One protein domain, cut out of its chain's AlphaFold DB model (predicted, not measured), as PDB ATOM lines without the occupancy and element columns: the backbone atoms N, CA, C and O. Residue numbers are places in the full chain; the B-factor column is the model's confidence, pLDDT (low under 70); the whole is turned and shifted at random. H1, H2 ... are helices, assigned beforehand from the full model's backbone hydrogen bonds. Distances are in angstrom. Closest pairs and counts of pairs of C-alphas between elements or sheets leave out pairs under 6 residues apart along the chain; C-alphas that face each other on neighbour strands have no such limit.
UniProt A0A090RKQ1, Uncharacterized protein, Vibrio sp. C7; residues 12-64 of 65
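Overview. This is residues 12 to 64 of the 65 residues of an uncharacterized protein of Vibrio sp. C7 (UniProt A0A090RKQ1). Two short helices, H2 and H4, run roughly side by side in opposite directions without clearly touching, and the very short H1 lies near both, so that the three centres make a triangle. H3 lies past the end of H2 and makes a corner with it, and residues 47 to 52 lead back from H3 to H4. The printed part has 53 residues, with four named helices in the order H1, H2, H3, H4 and no named strand, and its class is all helix. The whole is compact, with a radius of gyration of the C-alphas of 10.8 A, and the C-alphas span 31 by 21 by 17 A.

Along the chain. The printed part begins at Lys 12, and its first helix, H1, covers residues 19 to 22, with C-alpha 19 at (82.103, -3.465, 213.562). H2 covers residues 26 to 33 and measures 10.6 A from first to last C-alpha. H3 covers residues 37 to 46 and measures 14.2 A, with C-alpha 37 at (91.485, 13.468, 223.350). H4, the longest helix with 11 residues, covers residues 53 to 63 and measures 15.7 A; it ends with C-alpha 63 at (81.135, -10.747, 225.387).

Arrangement. H1 and H2 are close but not clearly touching; their closest C-alphas, those of Ile 21 and Leu 29, are 7.5 A apart. H1 and H4 are also close but not clearly touching, with the C-alphas of Ile 21 and Tyr 57 closest at 7.1 A. H2 and H4 are close but not clearly touching, with a shallow tilt of 20 degrees, opposite ways; their closest C-alphas, those of Met 33 and Leu 54, are 7.6 A apart. H2 and H3 only just touch, with 3 pairs of C-alphas within 8 A, and touch only at the corner by their link. Their closest C-alphas, those of Leu 32 and Leu 40, are 6.2 A apart, and the helices stand at a steep tilt of 66 degrees, opposite ways. H1 and H3 are apart, and H3 and H4 are only just apart, at 8.1 A. In H2, H3 and H4 every O i to N i+4 pair is within hydrogen-bond range. H1 is too short for such a pair, and its 1 pair of O i and N i+3 is not within range.

Size, cuts and confidence. The two C-alphas farthest apart, those of Asp 14 and Ser 36, are 32.2 A apart. Residues 34 to 39, of which 37 to 39 belong to H3, stand free. The links from H1 to H2 and from H2 to H3 are tight, the link from H3 to H4 is short, and no link is long. The printed part has no cut. The mean pLDDT of the printed part is 72.3, with residues 12 to 22, 50 to 52 and 54 to 64 under 70.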
ATOM      1  N   LYS A  12      76.056  -3.406 214.316       66.12
ATOM      2  CA  LYS A  12      75.408  -4.665 213.986       66.12
ATOM      3  C   LYS A  12      74.362  -4.944 215.055       66.12
ATOM      4  O   LYS A  12      74.693  -5.219 216.208       66.12
ATOM      5  N   SER A  13      73.092  -4.801 214.694       66.00
ATOM      6  CA  SER A  13      71.965  -4.962 215.621       66.00
ATOM      7  C   SER A  13      71.724  -6.414 216.035       66.00
ATOM      8  O   SER A  13      71.173  -6.655 217.104       66.00
ATOM      9  N   ASP A  14      72.151  -7.366 215.211       65.81
ATOM     10  CA  ASP A  14      72.074  -8.812 215.419       65.81
ATOM     11  C   ASP A  14      73.052  -9.305 216.491       65.81
ATOM     12  O   ASP A  14      72.686 -10.121 217.334       65.81
ATOM     13  N   THR A  15      74.276  -8.776 216.501       61.34
ATOM     14  CA  THR A  15      75.298  -9.094 217.513       61.34
ATOM     15  C   THR A  15      75.354  -8.072 218.645       61.34
ATOM     16  O   THR A  15      76.068  -8.272 219.625       61.34
ATOM     17  N   ALA A  16      74.622  -6.965 218.511       62.50
ATOM     18  CA  ALA A  16      74.732  -5.779 219.351       62.50
ATOM     19  C   ALA A  16      76.171  -5.224 219.454       62.50
ATOM     20  O   ALA A  16      76.525  -4.601 220.460       62.50
ATOM     21  N   THR A  17      76.999  -5.421 218.419       59.56
ATOM     22  CA  THR A  17      78.399  -4.957 218.362       59.56
ATOM     23  C   THR A  17      78.583  -3.840 217.333       59.56
ATOM     24  O   THR A  17      77.821  -3.714 216.386       59.56
ATOM     25  N   CYS A  18      79.598  -2.988 217.490       68.69
ATOM     26  CA  CYS A  18      79.985  -2.023 216.451       68.69
ATOM     27  C   CYS A  18      81.201  -2.604 215.723       68.69
ATOM     28  O   CYS A  18      82.228  -2.867 216.345       68.69
ATOM     29  N   SER A  19      81.093  -2.790 214.403       67.25
ATOM     30  CA  SER A  19      82.103  -3.465 213.562       67.25
ATOM     31  C   SER A  19      83.480  -2.798 213.599       67.25
ATOM     32  O   SER A  19      84.461  -3.378 213.151       67.25
ATOM     33  N   LEU A  20      83.541  -1.557 214.082       68.19
ATOM     34  CA  LEU A  20      84.782  -0.858 214.372       68.19
ATOM     35  C   LEU A  20      85.608  -1.586 215.430       68.19
ATOM     36  O   LEU A  20      86.799  -1.785 215.251       68.19
ATOM     37  N   ILE A  21      84.956  -2.000 216.513       69.31
ATOM     38  CA  ILE A  21      85.599  -2.688 217.628       69.31
ATOM     39  C   ILE A  21      86.038  -4.082 217.181       69.31
ATOM     40  O   ILE A  21      87.156  -4.482 217.466       69.31
ATOM     41  N   ASP A  22      85.213  -4.768 216.385       68.75
ATOM     42  CA  ASP A  22      85.530  -6.101 215.853       68.75
ATOM     43  C   ASP A  22      86.764  -6.110 214.926       68.75
ATOM     44  O   ASP A  22      87.397  -7.148 214.743       68.75
ATOM     45  N   LYS A  23      87.090  -4.972 214.295       71.88
ATOM     46  CA  LYS A  23      88.215  -4.846 213.352       71.88
ATOM     47  C   LYS A  23      89.549  -4.526 214.017       71.88
ATOM     48  O   LYS A  23      90.576  -4.647 213.353       71.88
ATOM     49  N   HIS A  24      89.534  -4.102 215.274       73.00
ATOM     50  CA  HIS A  24      90.732  -3.731 216.010       73.00
ATOM     51  C   HIS A  24      90.993  -4.737 217.122       73.00
ATOM     52  O   HIS A  24      90.082  -5.214 217.799       73.00
ATOM     53  N   SER A  25      92.262  -5.061 217.323       81.12
ATOM     54  CA  SER A  25      92.664  -5.858 218.470       81.12
ATOM     55  C   SER A  25      92.400  -5.096 219.769       81.12
ATOM     56  O   SER A  25      92.345  -3.866 219.822       81.12
ATOM     57  N   HIS A  26      92.288  -5.851 220.856       74.56
ATOM     58  CA  HIS A  26      92.064  -5.284 222.179       74.56
ATOM     59  C   HIS A  26      93.124  -4.249 222.578       74.56
ATOM     60  O   HIS A  26      92.795  -3.206 223.133       74.56
ATOM     61  N   VAL A  27      94.384  -4.530 222.241       80.56
ATOM     62  CA  VAL A  27      95.540  -3.678 222.544       80.56
ATOM     63  C   VAL A  27      95.472  -2.358 221.774       80.56
ATOM     64  O   VAL A  27      95.753  -1.304 222.338       80.56
ATOM     65  N   GLU A  28      95.059  -2.389 220.505       80.75
ATOM     66  CA  GLU A  28      94.888  -1.176 219.693       80.75
ATOM     67  C   GLU A  28      93.770  -0.283 220.240       80.75
ATOM     68  O   GLU A  28      93.911   0.938 220.270       80.75
ATOM     69  N   LEU A  29      92.685  -0.888 220.724       79.31
ATOM     70  CA  LEU A  29      91.577  -0.164 221.342       79.31
ATOM     71  C   LEU A  29      91.981   0.452 222.690       79.31
ATOM     72  O   LEU A  29      91.629   1.599 222.951       79.31
ATOM     73  N   GLU A  30      92.766  -0.245 223.519       80.31
ATOM     74  CA  GLU A  30      93.320   0.329 224.760       80.31
ATOM     75  C   GLU A  30      94.287   1.475 224.479       80.31
ATOM     76  O   GLU A  30      94.212   2.519 225.128       80.31
ATOM     77  N   ALA A  31      95.175   1.315 223.497       84.44
ATOM     78  CA  ALA A  31      96.085   2.374 223.082       84.44
ATOM     79  C   ALA A  31      95.316   3.607 222.584       84.44
ATOM     80  O   ALA A  31      95.668   4.733 222.930       84.44
ATOM     81  N   LEU A  32      94.230   3.398 221.834       83.75
ATOM     82  CA  LEU A  32      93.348   4.467 221.377       83.75
ATOM     83  C   LEU A  32      92.623   5.161 222.542       83.75
ATOM     84  O   LEU A  32      92.559   6.389 222.562       83.75
ATOM     85  N   MET A  33      92.119   4.420 223.534       80.69
ATOM     86  CA  MET A  33      91.500   5.020 224.728       80.69
ATOM     87  C   MET A  33      92.491   5.819 225.578       80.69
ATOM     88  O   MET A  33      92.106   6.810 226.190       80.69
ATOM     89  N   ASN A  34      93.754   5.394 225.612       85.81
ATOM     90  CA  ASN A  34      94.830   6.078 226.329       85.81
ATOM     91  C   ASN A  34      95.504   7.188 225.498       85.81
ATOM     92  O   ASN A  34      96.432   7.837 225.983       85.81
ATOM     93  N   SER A  35      95.080   7.390 224.246       86.50
ATOM     94  CA  SER A  35      95.621   8.428 223.364       86.50
ATOM     95  C   SER A  35      95.120   9.828 223.745       86.50
ATOM     96  O   SER A  35      94.301   9.994 224.652       86.50
ATOM     97  N   SER A  36      95.618  10.864 223.059       90.94
ATOM     98  CA  SER A  36      95.130  12.223 223.299       90.94
ATOM     99  C   SER A  36      93.631  12.335 222.977       90.94
ATOM    100  O   SER A  36      93.143  11.660 222.062       90.94
ATOM    101  N   PRO A  37      92.891  13.229 223.660       81.25
ATOM    102  CA  PRO A  37      91.485  13.468 223.350       81.25
ATOM    103  C   PRO A  37      91.235  13.807 221.873       81.25
ATOM    104  O   PRO A  37      90.233  13.359 221.320       81.25
ATOM    105  N   GLU A  38      92.143  14.536 221.205       87.12
ATOM    106  CA  GLU A  38      91.995  14.835 219.771       87.12
ATOM    107  C   GLU A  38      92.142  13.590 218.895       87.12
ATOM    108  O   GLU A  38      91.433  13.452 217.897       87.12
ATOM    109  N   THR A  39      93.042  12.673 219.261       83.38
ATOM    110  CA  THR A  39      93.264  11.420 218.528       83.38
ATOM    111  C   THR A  39      92.025  10.531 218.608       83.38
ATOM    112  O   THR A  39      91.515  10.081 217.578       83.38
ATOM    113  N   LEU A  40      91.481  10.352 219.815       81.75
ATOM    114  CA  LEU A  40      90.244   9.605 220.030       81.75
ATOM    115  C   LEU A  40      89.058  10.265 219.307       81.75
ATOM    116  O   LEU A  40      88.307   9.584 218.610       81.75
ATOM    117  N   ALA A  41      88.912  11.590 219.399       79.12
ATOM    118  CA  ALA A  41      87.838  12.317 218.724       79.12
ATOM    119  C   ALA A  41      87.928  12.201 217.193       79.12
ATOM    120  O   ALA A  41      86.917  11.964 216.531       79.12
ATOM    121  N   THR A  42      89.134  12.301 216.629       82.56
ATOM    122  CA  THR A  42      89.383  12.144 215.187       82.56
ATOM    123  C   THR A  42      89.032  10.737 214.717       82.56
ATOM    124  O   THR A  42      88.421  10.568 213.662       82.56
ATOM    125  N   PHE A  43      89.385   9.719 215.503       81.25
ATOM    126  CA  PHE A  43      89.020   8.341 215.210       81.25
ATOM    127  C   PHE A  43      87.501   8.148 215.208       81.25
ATOM    128  O   PHE A  43      86.961   7.580 214.257       81.25
ATOM    129  N   LEU A  44      86.798   8.645 216.229       77.56
ATOM    130  CA  LEU A  44      85.340   8.531 216.324       77.56
ATOM    131  C   LEU A  44      84.635   9.275 215.183       77.56
ATOM    132  O   LEU A  44      83.715   8.725 214.573       77.56
ATOM    133  N   LEU A  45      85.119  10.471 214.835       76.94
ATOM    134  CA  LEU A  45      84.598  11.280 213.737       76.94
ATOM    135  C   LEU A  45      84.787  10.594 212.377       76.94
ATOM    136  O   LEU A  45      83.819  10.445 211.634       76.94
ATOM    137  N   HIS A  46      86.000  10.123 212.059       79.88
ATOM    138  CA  HIS A  46      86.280   9.418 210.796       79.88
ATOM    139  C   HIS A  46      85.416   8.174 210.607       79.88
ATOM    140  O   HIS A  46      85.068   7.807 209.486       79.88
ATOM    141  N   ASN A  47      85.072   7.528 211.712       72.94
ATOM    142  CA  ASN A  47      84.294   6.304 211.712       72.94
ATOM    143  C   ASN A  47      82.790   6.540 211.894       72.94
ATOM    144  O   ASN A  47      82.032   5.574 212.020       72.94
ATOM    145  N   ASN A  48      82.361   7.810 211.883       70.88
ATOM    146  CA  ASN A  48      80.976   8.240 212.055       70.88
ATOM    147  C   ASN A  48      80.311   7.525 213.240       70.88
ATOM    148  O   ASN A  48      79.229   6.936 213.125       70.88
ATOM    149  N   CYS A  49      81.054   7.498 214.345       70.94
ATOM    150  CA  CYS A  49      80.687   6.843 215.580       70.94
ATOM    151  C   CYS A  49      80.284   7.933 216.572       70.94
ATOM    152  O   CYS A  49      81.136   8.543 217.215       70.94
ATOM    153  N   GLU A  50      78.987   8.209 216.668       60.06
ATOM    154  CA  GLU A  50      78.464   9.063 217.734       60.06
ATOM    155  C   GLU A  50      78.065   8.161 218.910       60.06
ATOM    156  O   GLU A  50      77.307   7.199 218.750       60.06
ATOM    157  N   GLY A  51      78.624   8.414 220.095       61.88
ATOM    158  CA  GLY A  51      78.335   7.616 221.285       61.88
ATOM    159  C   GLY A  51      79.469   7.573 222.304       61.88
ATOM    160  O   GLY A  51      80.523   8.183 222.138       61.88
ATOM    161  N   ASP A  52      79.231   6.837 223.386       68.00
ATOM    162  CA  ASP A  52      80.217   6.592 224.437       68.00
ATOM    163  C   ASP A  52      81.087   5.377 224.068       68.00
ATOM    164  O   ASP A  52      80.707   4.226 224.307       68.00
ATOM    165  N   PHE A  53      82.250   5.648 223.467       70.19
ATOM    166  CA  PHE A  53      83.217   4.628 223.046       70.19
ATOM    167  C   PHE A  53      83.664   3.717 224.196       70.19
ATOM    168  O   PHE A  53      83.814   2.510 223.999       70.19
ATOM    169  N   LEU A  54      83.819   4.267 225.405       69.00
ATOM    170  CA  LEU A  54      84.243   3.510 226.580       69.00
ATOM    171  C   LEU A  54      83.191   2.459 226.949       69.00
ATOM    172  O   LEU A  54      83.510   1.282 227.118       69.00
ATOM    173  N   SER A  55      81.918   2.858 226.981       66.75
ATOM    174  CA  SER A  55      80.802   1.932 227.214       66.75
ATOM    175  C   SER A  55      80.726   0.811 226.165       66.75
ATOM    176  O   SER A  55      80.357  -0.324 226.487       66.75
ATOM    177  N   MET A  56      81.076   1.102 224.908       66.62
ATOM    178  CA  MET A  56      81.090   0.109 223.826       66.62
ATOM    179  C   MET A  56      82.230  -0.898 223.999       66.62
ATOM    180  O   MET A  56      82.010  -2.109 223.934       66.62
ATOM    181  N   TYR A  57      83.432  -0.400 224.269       69.19
ATOM    182  CA  TYR A  57      84.613  -1.219 224.499       69.19
ATOM    183  C   TYR A  57      84.444  -2.149 225.715       69.19
ATOM    184  O   TYR A  57      84.651  -3.362 225.613       69.19
ATOM    185  N   GLU A  58      83.933  -1.634 226.834       69.38
ATOM    186  CA  GLU A  58      83.633  -2.435 228.031       69.38
ATOM    187  C   GLU A  58      82.559  -3.510 227.783       69.38
ATOM    188  O   GLU A  58      82.595  -4.596 228.369       69.38
ATOM    189  N   SER A  59      81.609  -3.254 226.883       64.19
ATOM    190  CA  SER A  59      80.607  -4.256 226.497       64.19
ATOM    191  C   SER A  59      81.235  -5.402 225.698       64.19
ATOM    192  O   SER A  59      80.884  -6.561 225.919       64.19
ATOM    193  N   THR A  60      82.221  -5.114 224.842       63.09
ATOM    194  CA  THR A  60      82.967  -6.168 224.133       63.09
ATOM    195  C   THR A  60      83.863  -6.989 225.052       63.09
ATOM    196  O   THR A  60      83.933  -8.200 224.873       63.09
ATOM    197  N   LYS A  61      84.440  -6.404 226.116       64.12
ATOM    198  CA  LYS A  61      85.132  -7.177 227.171       64.12
ATOM    199  C   LYS A  61      84.235  -8.242 227.802       64.12
ATOM    200  O   LYS A  61      84.698  -9.335 228.112       64.12
ATOM    201  N   LYS A  62      82.951  -7.930 228.000       57.84
ATOM    202  CA  LYS A  62      81.983  -8.846 228.627       57.84
ATOM    203  C   LYS A  62      81.499  -9.958 227.697       57.84
ATOM    204  O   LYS A  62      81.082 -10.991 228.202       57.84
ATOM    205  N   ALA A  63      81.558  -9.758 226.380       50.66
ATOM    206  CA  ALA A  63      81.135 -10.747 225.387       50.66
ATOM    207  C   ALA A  63      82.172 -11.864 225.141       50.66
ATOM    208  O   ALA A  63      81.834 -12.884 224.551       50.66
ATOM    209  N   VAL A  64      83.420 -11.699 225.604       49.78
ATOM    210  CA  VAL A  64      84.508 -12.699 225.489       49.78
ATOM    211  C   VAL A  64      84.591 -13.589 226.748       49.78
ATOM    212  O   VAL A  64      85.670 -14.037 227.129       49.78
TER     213      VAL A  64